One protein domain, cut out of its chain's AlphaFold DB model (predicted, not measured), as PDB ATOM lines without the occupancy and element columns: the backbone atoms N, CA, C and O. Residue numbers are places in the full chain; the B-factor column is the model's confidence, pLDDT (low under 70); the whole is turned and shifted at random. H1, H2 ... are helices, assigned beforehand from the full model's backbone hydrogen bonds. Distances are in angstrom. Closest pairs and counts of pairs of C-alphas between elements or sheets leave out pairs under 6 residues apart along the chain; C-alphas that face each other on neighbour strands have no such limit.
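AT A GLANCE: This is residues 29 to 92 and 151 to 181 of the 256 residues of an uncharacterized protein of Panicum miliaceum (UniProt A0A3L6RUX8). Four helices make an up-and-down bundle, each running against the one before it; the long helices H1 and H4 lie on far sides, with H2 and H3 between them. Two short stretches beside the cut, residues 87 to 88 and 153 to 154, pair antiparallel. The printed part has 95 residues with four named helices, H1, H2, H3 and H4 in chain order, and no named strand; its class is all helix. It is compact, with a radius of gyration of the C-alphas of 13.1 A, yet elongated, spanning 40 by 26 by 19 A.

IN THESE COORDINATES: H1, residues 29 to 48, is 29.5 A long and begins at C-alpha 29 (-8.257, -12.384, 20.847). H4, residues 157 to 176, is 28.8 A long and ends at C-alpha 176 (14.536, -22.742, 26.163). H2, residues 51 to 63, measures 18.6 A, and H3, residues 70 to 85, measures 22.4 A.

HOW THE PARTS SIT: With residues 38 to 46 alone, H1 touches H2, its hairpin partner, opposite ways at a shallow tilt of 14 degrees; the closest C-alphas, of Cys 45 and Ala 54, are 5.8 A apart. The same residues of H1 touch H3, closest at the C-alphas of Arg 39 and His 72, 6.5 A apart. H3 is the hub, touching three helices. H3 and H4 touch, opposite ways at 29 degrees, a shallow tilt; the C-alphas of Ala 84 and Arg 160, the closest, are 4.4 A apart. H1 and H4 are apart. In H1, H2, H3 and H4 every O i to N i+4 pair is within hydrogen-bond range.

THE WHOLE: The C-alphas of Ser 29 and Asp 157, the farthest apart, are 41.5 A from each other. Residues 93 to 150 are not printed; C-alphas 92 and 151 are 9.3 A apart across the cut. Confidence is under 70 at residues 29 to 35, 92 and 177 to 181.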
ATOM      1  N   SER A  29      -7.557 -11.956  22.071       47.22
ATOM      2  CA  SER A  29      -8.257 -12.384  20.847       47.22
ATOM      3  C   SER A  29      -7.366 -12.374  19.602       47.22
ATOM      4  O   SER A  29      -7.504 -13.259  18.762       47.22
ATOM      5  N   LYS A  30      -6.416 -11.431  19.493       52.22
ATOM      6  CA  LYS A  30      -5.507 -11.351  18.336       52.22
ATOM      7  C   LYS A  30      -4.528 -12.536  18.287       52.22
ATOM      8  O   LYS A  30      -4.398 -13.160  17.242       52.22
ATOM      9  N   GLY A  31      -3.942 -12.910  19.429       52.66
ATOM     10  CA  GLY A  31      -2.989 -14.027  19.505       52.66
ATOM     11  C   GLY A  31      -3.604 -15.400  19.199       52.66
ATOM     12  O   GLY A  31      -2.975 -16.214  18.536       52.66
ATOM     13  N   SER A  32      -4.856 -15.649  19.608       54.88
ATOM     14  CA  SER A  32      -5.550 -16.913  19.299       54.88
ATOM     15  C   SER A  32      -5.899 -17.045  17.813       54.88
ATOM     16  O   SER A  32      -5.829 -18.145  17.271       54.88
ATOM     17  N   ALA A  33      -6.267 -15.941  17.154       62.31
ATOM     18  CA  ALA A  33      -6.544 -15.928  15.718       62.31
ATOM     19  C   ALA A  33      -5.254 -16.063  14.887       62.31
ATOM     20  O   ALA A  33      -5.239 -16.779  13.889       62.31
ATOM     21  N   GLN A  34      -4.161 -15.428  15.329       67.00
ATOM     22  CA  GLN A  34      -2.845 -15.551  14.694       67.00
ATOM     23  C   GLN A  34      -2.256 -16.964  14.846       67.00
ATOM     24  O   GLN A  34      -1.732 -17.495  13.875       67.00
ATOM     25  N   GLY A  35      -2.418 -17.615  16.005       69.00
ATOM     26  CA  GLY A  35      -1.964 -18.998  16.206       69.00
ATOM     27  C   GLY A  35      -2.705 -20.021  15.336       69.00
ATOM     28  O   GLY A  35      -2.083 -20.924  14.782       69.00
ATOM     29  N   GLY A  36      -4.022 -19.860  15.152       76.25
ATOM     30  CA  GLY A  36      -4.795 -20.714  14.242       76.25
ATOM     31  C   GLY A  36      -4.386 -20.542  12.776       76.25
ATOM     32  O   GLY A  36      -4.296 -21.524  12.045       76.25
ATOM     33  N   ARG A  37      -4.080 -19.305  12.365       86.25
ATOM     34  CA  ARG A  37      -3.568 -19.009  11.023       86.25
ATOM     35  C   ARG A  37      -2.183 -19.620  10.790       86.25
ATOM     36  O   ARG A  37      -1.994 -20.278   9.772       86.25
ATOM     37  N   LEU A  38      -1.271 -19.480  11.754       90.12
ATOM     38  CA  LEU A  38       0.079 -20.045  11.677       90.12
ATOM     39  C   LEU A  38       0.053 -21.567  11.496       90.12
ATOM     40  O   LEU A  38       0.792 -22.105  10.678       90.12
ATOM     41  N   ARG A  39      -0.837 -22.265  12.210       90.88
ATOM     42  CA  ARG A  39      -1.010 -23.712  12.045       90.88
ATOM     43  C   ARG A  39      -1.376 -24.093  10.610       90.88
ATOM     44  O   ARG A  39      -0.778 -25.007  10.057       90.88
ATOM     45  N   VAL A  40      -2.347 -23.395  10.019       92.00
ATOM     46  CA  VAL A  40      -2.795 -23.653   8.642       92.00
ATOM     47  C   VAL A  40      -1.660 -23.402   7.651       92.00
ATOM     48  O   VAL A  40      -1.444 -24.218   6.760       92.00
ATOM     49  N   GLU A  41      -0.922 -22.303   7.810       92.75
ATOM     50  CA  GLU A  41       0.202 -21.956   6.934       92.75
ATOM     51  C   GLU A  41       1.336 -22.996   7.032       92.75
ATOM     52  O   GLU A  41       1.811 -23.475   6.002       92.75
ATOM     53  N   LEU A  42       1.684 -23.452   8.241       93.94
ATOM     54  CA  LEU A  42       2.665 -24.527   8.445       93.94
ATOM     55  C   LEU A  42       2.213 -25.868   7.849       93.94
ATOM     56  O   LEU A  42       3.010 -26.561   7.214       93.94
ATOM     57  N   ASP A  43       0.935 -26.228   7.993       92.12
ATOM     58  CA  ASP A  43       0.393 -27.448   7.387       92.12
ATOM     59  C   ASP A  43       0.451 -27.373   5.845       92.12
ATOM     60  O   ASP A  43       0.712 -28.378   5.178       92.12
ATOM     61  N   MET A  44       0.259 -26.187   5.253       92.25
ATOM     62  CA  MET A  44       0.434 -25.984   3.809       92.25
ATOM     63  C   MET A  44       1.898 -26.101   3.380       92.25
ATOM     64  O   MET A  44       2.172 -26.707   2.341       92.25
ATOM     65  N   CYS A  45       2.842 -25.590   4.175       93.38
ATOM     66  CA  CYS A  45       4.269 -25.807   3.939       93.38
ATOM     67  C   CYS A  45       4.621 -27.299   3.983       93.38
ATOM     68  O   CYS A  45       5.301 -27.787   3.085       93.38
ATOM     69  N   SER A  46       4.081 -28.049   4.949       92.44
ATOM     70  CA  SER A  46       4.292 -29.499   5.054       92.44
ATOM     71  C   SER A  46       3.766 -30.269   3.838       92.44
ATOM     72  O   SER A  46       4.454 -31.140   3.308       92.44
ATOM     73  N   LYS A  47       2.580 -29.913   3.332       90.19
ATOM     74  CA  LYS A  47       1.995 -30.527   2.124       90.19
ATOM     75  C   LYS A  47       2.732 -30.186   0.833       90.19
ATOM     76  O   LYS A  47       2.613 -30.923  -0.138       90.19
ATOM     77  N   ARG A  48       3.436 -29.055   0.796       88.06
ATOM     78  CA  ARG A  48       4.215 -28.609  -0.369       88.06
ATOM     79  C   ARG A  48       5.688 -29.004  -0.294       88.06
ATOM     80  O   ARG A  48       6.379 -28.896  -1.298       88.06
ATOM     81  N   GLY A  49       6.164 -29.415   0.878       89.88
ATOM     82  CA  GLY A  49       7.591 -29.544   1.151       89.88
ATOM     83  C   GLY A  49       8.333 -28.201   1.156       89.88
ATOM     84  O   GLY A  49       9.516 -28.148   0.840       89.88
ATOM     85  N   ASP A  50       7.641 -27.106   1.483       93.25
ATOM     86  CA  ASP A  50       8.198 -25.750   1.468       93.25
ATOM     87  C   ASP A  50       8.923 -25.434   2.782       93.25
ATOM     88  O   ASP A  50       8.360 -24.856   3.716       93.25
ATOM     89  N   VAL A  51      10.179 -25.867   2.853       94.44
ATOM     90  CA  VAL A  51      11.046 -25.715   4.030       94.44
ATOM     91  C   VAL A  51      11.368 -24.243   4.286       94.44
ATOM     92  O   VAL A  51      11.246 -23.780   5.417       94.44
ATOM     93  N   MET A  52      11.721 -23.491   3.239       95.12
ATOM     94  CA  MET A  52      12.068 -22.071   3.360       95.12
ATOM     95  C   MET A  52      10.878 -21.249   3.847       95.12
ATOM     96  O   MET A  52      11.014 -20.484   4.800       95.12
ATOM     97  N   GLY A  53       9.693 -21.467   3.267       95.81
ATOM     98  CA  GLY A  53       8.469 -20.818   3.724       95.81
ATOM     99  C   GLY A  53       8.147 -21.144   5.183       95.81
ATOM    100  O   GLY A  53       7.785 -20.246   5.940       95.81
ATOM    101  N   ALA A  54       8.340 -22.396   5.614       96.25
ATOM    102  CA  ALA A  54       8.124 -22.784   7.006       96.25
ATOM    103  C   ALA A  54       9.075 -22.056   7.972       96.25
ATOM    104  O   ALA A  54       8.633 -21.564   9.011       96.25
ATOM    105  N   ILE A  55      10.359 -21.942   7.619       96.62
ATOM    106  CA  ILE A  55      11.357 -21.236   8.436       96.62
ATOM    107  C   ILE A  55      11.034 -19.735   8.506       96.62
ATOM    108  O   ILE A  55      11.021 -19.175   9.600       96.62
ATOM    109  N   SER A  56      10.671 -19.098   7.388       96.62
ATOM    110  CA  SER A  56      10.269 -17.682   7.385       96.62
ATOM    111  C   SER A  56       9.003 -17.411   8.207       96.62
ATOM    112  O   SER A  56       8.893 -16.369   8.857       96.62
ATOM    113  N   LEU A  57       8.044 -18.346   8.213       95.50
ATOM    114  CA  LEU A  57       6.859 -18.267   9.076       95.50
ATOM    115  C   LEU A  57       7.230 -18.360  10.556       95.50
ATOM    116  O   LEU A  57       6.638 -17.657  11.377       95.50
ATOM    117  N   TYR A  58       8.203 -19.204  10.902       95.19
ATOM    118  CA  TYR A  58       8.738 -19.274  12.256       95.19
ATOM    119  C   TYR A  58       9.408 -17.956  12.663       95.19
ATOM    120  O   TYR A  58       9.070 -17.429  13.720       95.19
ATOM    121  N   ASP A  59      10.267 -17.383  11.817       95.44
ATOM    122  CA  ASP A  59      10.939 -16.108  12.109       95.44
ATOM    123  C   ASP A  59       9.930 -14.980  12.334       95.44
ATOM    124  O   ASP A  59       9.958 -14.306  13.366       95.44
ATOM    125  N   SER A  60       8.947 -14.869  11.438       94.00
ATOM    126  CA  SER A  60       7.855 -13.897  11.568       94.00
ATOM    127  C   SER A  60       7.055 -14.108  12.861       94.00
ATOM    128  O   SER A  60       6.688 -13.151  13.540       94.00
ATOM    129  N   ALA A  61       6.787 -15.364  13.235       91.88
ATOM    130  CA  ALA A  61       6.059 -15.682  14.460       91.88
ATOM    131  C   ALA A  61       6.850 -15.317  15.724       91.88
ATOM    132  O   ALA A  61       6.255 -14.838  16.695       91.88
ATOM    133  N   VAL A  62       8.170 -15.515  15.710       90.38
ATOM    134  CA  VAL A  62       9.067 -15.122  16.802       90.38
ATOM    135  C   VAL A  62       9.127 -13.596  16.929       90.38
ATOM    136  O   VAL A  62       8.993 -13.088  18.044       90.38
ATOM    137  N   GLU A  63       9.253 -12.867  15.818       91.25
ATOM    138  CA  GLU A  63       9.253 -11.396  15.785       91.25
ATOM    139  C   GLU A  63       7.934 -10.796  16.294       91.25
ATOM    140  O   GLU A  63       7.930  -9.889  17.130       91.25
ATOM    141  N   ASP A  64       6.802 -11.355  15.861       89.06
ATOM    142  CA  ASP A  64       5.466 -10.929  16.288       89.06
ATOM    143  C   ASP A  64       5.137 -11.325  17.745       89.06
ATOM    144  O   ASP A  64       4.088 -10.943  18.288       89.06
ATOM    145  N   GLY A  65       6.004 -12.107  18.399       86.44
ATOM    146  CA  GLY A  65       5.779 -12.640  19.741       86.44
ATOM    147  C   GLY A  65       4.575 -13.585  19.809       86.44
ATOM    148  O   GLY A  65       3.872 -13.636  20.829       86.44
ATOM    149  N   ILE A  66       4.294 -14.300  18.715       87.31
ATOM    150  CA  ILE A  66       3.260 -15.332  18.661       87.31
ATOM    151  C   ILE A  66       3.759 -16.536  19.455       87.31
ATOM    152  O   ILE A  66       4.868 -17.025  19.269       87.31
ATOM    153  N   ARG A  67       2.910 -17.045  20.349       84.88
ATOM    154  CA  ARG A  67       3.231 -18.242  21.125       84.88
ATOM    155  C   ARG A  67       3.163 -19.477  20.232       84.88
ATOM    156  O   ARG A  67       2.085 -19.835  19.749       84.88
ATOM    157  N   LEU A  68       4.308 -20.119  20.036       88.31
ATOM    158  CA  LEU A  68       4.422 -21.389  19.335       88.31
ATOM    159  C   LEU A  68       4.024 -22.536  20.276       88.31
ATOM    160  O   LEU A  68       4.223 -22.477  21.484       88.31
ATOM    161  N   GLY A  69       3.396 -23.568  19.721       88.06
ATOM    162  CA  GLY A  69       2.999 -24.764  20.460       88.06
ATOM    163  C   GLY A  69       3.720 -25.989  19.919       88.06
ATOM    164  O   GLY A  69       4.354 -25.931  18.867       88.06
ATOM    165  N   GLN A  70       3.556 -27.123  20.600       89.25
ATOM    166  CA  GLN A  70       4.191 -28.394  20.234       89.25
ATOM    167  C   GLN A  70       3.942 -28.793  18.767       89.25
ATOM    168  O   GLN A  70       4.869 -29.219  18.091       89.25
ATOM    169  N   HIS A  71       2.722 -28.597  18.239       90.50
ATOM    170  CA  HIS A  71       2.408 -28.876  16.824       90.50
ATOM    171  C   HIS A  71       3.262 -28.044  15.864       90.50
ATOM    172  O   HIS A  71       3.809 -28.588  14.912       90.50
ATOM    173  N   HIS A  72       3.402 -26.739  16.123       92.69
ATOM    174  CA  HIS A  72       4.176 -25.844  15.259       92.69
ATOM    175  C   HIS A  72       5.643 -26.279  15.218       92.69
ATOM    176  O   HIS A  72       6.200 -26.453  14.137       92.69
ATOM    177  N   TYR A  73       6.228 -26.545  16.389       93.75
ATOM    178  CA  TYR A  73       7.598 -27.036  16.499       93.75
ATOM    179  C   TYR A  73       7.790 -28.396  15.825       93.75
ATOM    180  O   TYR A  73       8.732 -28.563  15.061       93.75
ATOM    181  N   ASN A  74       6.878 -29.350  16.025       93.69
ATOM    182  CA  ASN A  74       6.982 -30.669  15.402       93.69
ATOM    183  C   ASN A  74       6.979 -30.589  13.864       93.69
ATOM    184  O   ASN A  74       7.771 -31.278  13.227       93.69
ATOM    185  N   VAL A  75       6.123 -29.749  13.265       94.06
ATOM    186  CA  VAL A  75       6.080 -29.567  11.801       94.06
ATOM    187  C   VAL A  75       7.368 -28.919  11.288       94.06
ATOM    188  O   VAL A  75       7.936 -29.395  10.305       94.06
ATOM    189  N   LEU A  76       7.851 -27.876  11.968       95.56
ATOM    190  CA  LEU A  76       9.109 -27.204  11.629       95.56
ATOM    191  C   LEU A  76      10.292 -28.178  11.683       95.56
ATOM    192  O   LEU A  76      11.035 -28.307  10.714       95.56
ATOM    193  N   LEU A  77      10.425 -28.918  12.785       95.38
ATOM    194  CA  LEU A  77      11.501 -29.886  12.984       95.38
ATOM    195  C   LEU A  77      11.425 -31.046  11.982       95.38
ATOM    196  O   LEU A  77      12.455 -31.488  11.475       95.38
ATOM    197  N   TYR A  78      10.225 -31.523  11.644       94.50
ATOM    198  CA  TYR A  78      10.046 -32.542  10.608       94.50
ATOM    199  C   TYR A  78      10.528 -32.063   9.231       94.50
ATOM    200  O   TYR A  78      11.260 -32.785   8.549       94.50
ATOM    201  N   LEU A  79      10.153 -30.845   8.827       94.94
ATOM    202  CA  LEU A  79      10.577 -30.271   7.548       94.94
ATOM    203  C   LEU A  79      12.090 -30.040   7.506       94.94
ATOM    204  O   LEU A  79      12.731 -30.456   6.542       94.94
ATOM    205  N   CYS A  80      12.664 -29.455   8.562       96.31
ATOM    206  CA  CYS A  80      14.105 -29.227   8.657       96.31
ATOM    207  C   CYS A  80      14.893 -30.542   8.647       96.31
ATOM    208  O   CYS A  80      15.845 -30.669   7.887       96.31
ATOM    209  N   SER A  81      14.481 -31.540   9.434       96.06
ATOM    210  CA  SER A  81      15.177 -32.836   9.493       96.06
ATOM    211  C   SER A  81      15.068 -33.634   8.194       96.06
ATOM    212  O   SER A  81      16.011 -34.324   7.820       96.06
ATOM    213  N   SER A  82      13.948 -33.525   7.473       93.62
ATOM    214  CA  SER A  82      13.827 -34.115   6.138       93.62
ATOM    215  C   SER A  82      14.792 -33.418   5.178       93.62
ATOM    216  O   SER A  82      15.684 -34.061   4.624       93.62
ATOM    217  N   ALA A  83      14.708 -32.090   5.070       95.00
ATOM    218  CA  ALA A  83      15.570 -31.313   4.187       95.00
ATOM    219  C   ALA A  83      17.063 -31.504   4.490       95.00
ATOM    220  O   ALA A  83      17.860 -31.629   3.568       95.00
ATOM    221  N   ALA A  84      17.435 -31.617   5.766       94.75
ATOM    222  CA  ALA A  84      18.794 -31.896   6.216       94.75
ATOM    223  C   ALA A  84      19.357 -33.221   5.665       94.75
ATOM    224  O   ALA A  84      20.541 -33.296   5.313       94.75
ATOM    225  N   LEU A  85      18.509 -34.249   5.544       92.56
ATOM    226  CA  LEU A  85      18.856 -35.543   4.946       92.56
ATOM    227  C   LEU A  85      18.966 -35.487   3.413       92.56
ATOM    228  O   LEU A  85      19.453 -36.438   2.813       92.56
ATOM    229  N   GLY A  86      18.594 -34.373   2.776       89.50
ATOM    230  CA  GLY A  86      18.687 -34.187   1.323       89.50
ATOM    231  C   GLY A  86      17.379 -34.390   0.570       89.50
ATOM    232  O   GLY A  86      17.369 -34.318  -0.657       89.50
ATOM    233  N   PHE A  87      16.269 -34.604   1.276       89.19
ATOM    234  CA  PHE A  87      14.979 -34.835   0.646       89.19
ATOM    235  C   PHE A  87      13.816 -34.260   1.448       89.19
ATOM    236  O   PHE A  87      13.829 -34.254   2.670       89.19
ATOM    237  N   VAL A  88      12.742 -33.841   0.788       88.06
ATOM    238  CA  VAL A  88      11.491 -33.495   1.473       88.06
ATOM    239  C   VAL A  88      10.400 -34.441   1.018       88.06
ATOM    240  O   VAL A  88      10.182 -34.617  -0.179       88.06
ATOM    241  N   GLN A  89       9.722 -35.050   1.989       81.44
ATOM    242  CA  GLN A  89       8.511 -35.827   1.764       81.44
ATOM    243  C   GLN A  89       7.310 -34.924   2.057       81.44
ATOM    244  O   GLN A  89       7.058 -34.599   3.221       81.44
ATOM    245  N   PRO A  90       6.573 -34.477   1.031       81.88
ATOM    246  CA  PRO A  90       5.356 -33.725   1.251       81.88
ATOM    247  C   PRO A  90       4.319 -34.617   1.937       81.88
ATOM    248  O   PRO A  90       4.159 -35.791   1.592       81.88
ATOM    249  N   ALA A  91       3.589 -34.065   2.905       76.06
ATOM    250  CA  ALA A  91       2.498 -34.800   3.537       76.06
ATOM    251  C   ALA A  91       1.468 -35.233   2.477       76.06
ATOM    252  O   ALA A  91       1.124 -34.443   1.593       76.06
ATOM    253  N   LYS A  92       0.954 -36.473   2.574       66.69
ATOM    254  CA  LYS A  92      -0.061 -36.999   1.645       66.69
ATOM    255  C   LYS A  92      -1.211 -36.000   1.530       66.69
ATOM    256  O   LYS A  92      -1.938 -35.747   2.493       66.69
ATOM    257  N   VAL A 151       6.031 -38.849  -3.693       72.25
ATOM    258  CA  VAL A 151       6.937 -37.948  -4.415       72.25
ATOM    259  C   VAL A 151       7.975 -37.425  -3.424       72.25
ATOM    260  O   VAL A 151       7.621 -36.745  -2.466       72.25
ATOM    261  N   VAL A 152       9.244 -37.756  -3.644       81.12
ATOM    262  CA  VAL A 152      10.375 -37.266  -2.850       81.12
ATOM    263  C   VAL A 152      11.014 -36.102  -3.605       81.12
ATOM    264  O   VAL A 152      11.385 -36.253  -4.767       81.12
ATOM    265  N   ILE A 153      11.114 -34.930  -2.969       83.44
ATOM    266  CA  ILE A 153      11.720 -33.736  -3.574       83.44
ATOM    267  C   ILE A 153      13.195 -33.679  -3.154       83.44
ATOM    268  O   ILE A 153      13.448 -33.522  -1.957       83.44
ATOM    269  N   PRO A 154      14.168 -33.800  -4.075       87.44
ATOM    270  CA  PRO A 154      15.581 -33.655  -3.738       87.44
ATOM    271  C   PRO A 154      15.907 -32.207  -3.352       87.44
ATOM    272  O   PRO A 154      15.375 -31.258  -3.931       87.44
ATOM    273  N   VAL A 155      16.793 -32.042  -2.373       90.00
ATOM    274  CA  VAL A 155      17.193 -30.744  -1.814       90.00
ATOM    275  C   VAL A 155      18.666 -30.486  -2.121       90.00
ATOM    276  O   VAL A 155      19.503 -31.350  -1.877       90.00
ATOM    277  N   GLY A 156      18.987 -29.299  -2.645       91.75
ATOM    278  CA  GLY A 156      20.371 -28.888  -2.910       91.75
ATOM    279  C   GLY A 156      21.173 -28.626  -1.630       91.75
ATOM    280  O   GLY A 156      20.598 -28.316  -0.588       91.75
ATOM    281  N   ASP A 157      22.500 -28.716  -1.714       91.19
ATOM    282  CA  ASP A 157      23.392 -28.699  -0.544       91.19
ATOM    283  C   ASP A 157      23.275 -27.442   0.327       91.19
ATOM    284  O   ASP A 157      23.241 -27.557   1.550       91.19
ATOM    285  N   GLU A 158      23.088 -26.266  -0.277       93.81
ATOM    286  CA  GLU A 158      22.879 -25.009   0.460       93.81
ATOM    287  C   GLU A 158      21.633 -25.068   1.361       93.81
ATOM    288  O   GLU A 158      21.680 -24.726   2.543       93.81
ATOM    289  N   LEU A 159      20.513 -25.574   0.833       93.19
ATOM    290  CA  LEU A 159      19.279 -25.719   1.604       93.19
ATOM    291  C   LEU A 159      19.395 -26.842   2.646       93.19
ATOM    292  O   LEU A 159      18.807 -26.731   3.721       93.19
ATOM    293  N   ARG A 160      20.171 -27.900   2.372       93.69
ATOM    294  CA  ARG A 160      20.459 -28.962   3.354       93.69
ATOM    295  C   ARG A 160      21.206 -28.398   4.558       93.69
ATOM    296  O   ARG A 160      20.794 -28.639   5.691       93.69
ATOM    297  N   GLU A 161      22.275 -27.644   4.320       95.06
ATOM    298  CA  GLU A 161      23.080 -27.021   5.373       95.06
ATOM    299  C   GLU A 161      22.266 -25.994   6.166       95.06
ATOM    300  O   GLU A 161      22.226 -26.046   7.399       95.06
ATOM    301  N   TYR A 162      21.520 -25.135   5.468       96.25
ATOM    302  CA  TYR A 162      20.633 -24.171   6.108       96.25
ATOM    303  C   TYR A 162      19.569 -24.854   6.982       96.25
ATOM    304  O   TYR A 162      19.363 -24.470   8.135       96.25
ATOM    305  N   ALA A 163      18.931 -25.918   6.482       95.94
ATOM    306  CA  ALA A 163      17.935 -26.675   7.234       95.94
ATOM    307  C   ALA A 163      18.523 -27.377   8.469       95.94
ATOM    308  O   ALA A 163      17.843 -27.460   9.493       95.94
ATOM    309  N   ARG A 164      19.779 -27.844   8.412       95.44
ATOM    310  CA  ARG A 164      20.486 -28.404   9.578       95.44
ATOM    311  C   ARG A 164      20.666 -27.358  10.665       95.44
ATOM    312  O   ARG A 164      20.214 -27.575  11.789       95.44
ATOM    313  N   ALA A 165      21.271 -26.223  10.315       96.56
ATOM    314  CA  ALA A 165      21.536 -25.139  11.255       96.56
ATOM    315  C   ALA A 165      20.236 -24.652  11.915       96.56
ATOM    316  O   ALA A 165      20.118 -24.614  13.141       96.56
ATOM    317  N   ARG A 166      19.211 -24.388  11.098       96.88
ATOM    318  CA  ARG A 166      17.897 -23.940  11.575       96.88
ATOM    319  C   ARG A 166      17.158 -25.013  12.368       96.88
ATOM    320  O   ARG A 166      16.484 -24.688  13.339       96.88
ATOM    321  N   GLY A 167      17.290 -26.285  11.999       96.06
ATOM    322  CA  GLY A 167      16.696 -27.406  12.727       96.06
ATOM    323  C   GLY A 167      17.185 -27.497  14.174       96.06
ATOM    324  O   GLY A 167      16.364 -27.668  15.078       96.06
ATOM    325  N   PHE A 168      18.490 -27.329  14.409       95.56
ATOM    326  CA  PHE A 168      19.042 -27.285  15.767       95.56
ATOM    327  C   PHE A 168      18.607 -26.038  16.530       95.56
ATOM    328  O   PHE A 168      18.132 -26.163  17.656       95.56
ATOM    329  N   GLU A 169      18.679 -24.861  15.910       95.31
ATOM    330  CA  GLU A 169      18.280 -23.606  16.555       95.31
ATOM    331  C   GLU A 169      16.806 -23.624  16.997       95.31
ATOM    332  O   GLU A 169      16.479 -23.271  18.132       95.31
ATOM    333  N   ILE A 170      15.902 -24.085  16.126       94.69
ATOM    334  CA  ILE A 170      14.470 -24.208  16.433       94.69
ATOM    335  C   ILE A 170      14.250 -25.199  17.584       94.69
ATOM    336  O   ILE A 170      13.414 -24.952  18.458       94.69
ATOM    337  N   PHE A 171      15.005 -26.302  17.619       92.69
ATOM    338  CA  PHE A 171      14.934 -27.267  18.715       92.69
ATOM    339  C   PHE A 171      15.412 -26.658  20.041       92.69
ATOM    340  O   PHE A 171      14.746 -26.791  21.065       92.69
ATOM    341  N   GLU A 172      16.545 -25.957  20.043       91.12
ATOM    342  CA  GLU A 172      17.060 -25.275  21.235       91.12
ATOM    343  C   GLU A 172      16.090 -24.207  21.737       91.12
ATOM    344  O   GLU A 172      15.861 -24.092  22.944       91.12
ATOM    345  N   LYS A 173      15.449 -23.475  20.818       90.06
ATOM    346  CA  LYS A 173      14.401 -22.521  21.173       90.06
ATOM    347  C   LYS A 173      13.222 -23.208  21.852       90.06
ATOM    348  O   LYS A 173      12.794 -22.740  22.905       90.06
ATOM    349  N   MET A 174      12.746 -24.324  21.296       88.69
ATOM    350  CA  MET A 174      11.678 -25.136  21.888       88.69
ATOM    351  C   MET A 174      12.029 -25.575  23.321       88.69
ATOM    352  O   MET A 174      11.164 -25.528  24.194       88.69
ATOM    353  N   CYS A 175      13.290 -25.944  23.583       84.31
ATOM    354  CA  CYS A 175      13.782 -26.305  24.920       84.31
ATOM    355  C   CYS A 175      13.881 -25.113  25.881       84.31
ATOM    356  O   CYS A 175      13.630 -25.257  27.077       84.31
ATOM    357  N   GLY A 176      14.299 -23.951  25.373       79.50
ATOM    358  CA  GLY A 176      14.536 -22.742  26.163       79.50
ATOM    359  C   GLY A 176      13.279 -21.923  26.470       79.50
ATOM    360  O   GLY A 176      13.341 -20.980  27.265       79.50
ATOM    361  N   GLU A 177      12.136 -22.234  25.852       69.44
ATOM    362  CA  GLU A 177      10.892 -21.524  26.136       69.44
ATOM    363  C   GLU A 177      10.415 -21.747  27.582       69.44
ATOM    364  O   GLU A 177      10.359 -22.852  28.114       69.44
ATOM    365  N   ARG A 178      10.054 -20.636  28.243       55.91
ATOM    366  CA  ARG A 178       9.669 -20.594  29.666       55.91
ATOM    367  C   ARG A 178       8.350 -21.295  29.984       55.91
ATOM    368  O   ARG A 178       8.068 -21.568  31.150       55.91
ATOM    369  N   GLU A 179       7.516 -21.543  28.984       56.72
ATOM    370  CA  GLU A 179       6.395 -22.457  29.144       56.72
ATOM    371  C   GLU A 179       6.901 -23.856  28.861       56.72
ATOM    372  O   GLU A 179       7.470 -24.084  27.805       56.72
ATOM    373  N   ARG A 180       6.688 -24.781  29.802       61.38
ATOM    374  CA  ARG A 180       6.979 -26.212  29.653       61.38
ATOM    375  C   ARG A 180       6.279 -26.780  28.411       61.38
ATOM    376  O   ARG A 180       5.227 -27.411  28.533       61.38
ATOM    377  N   ILE A 181       6.846 -26.584  27.225       67.75
ATOM    378  CA  ILE A 181       6.518 -27.393  26.064       67.75
ATOM    379  C   ILE A 181       7.083 -28.764  26.401       67.75
ATOM    380  O   ILE A 181       8.291 -28.945  26.532       67.75
TER     381      ILE A 181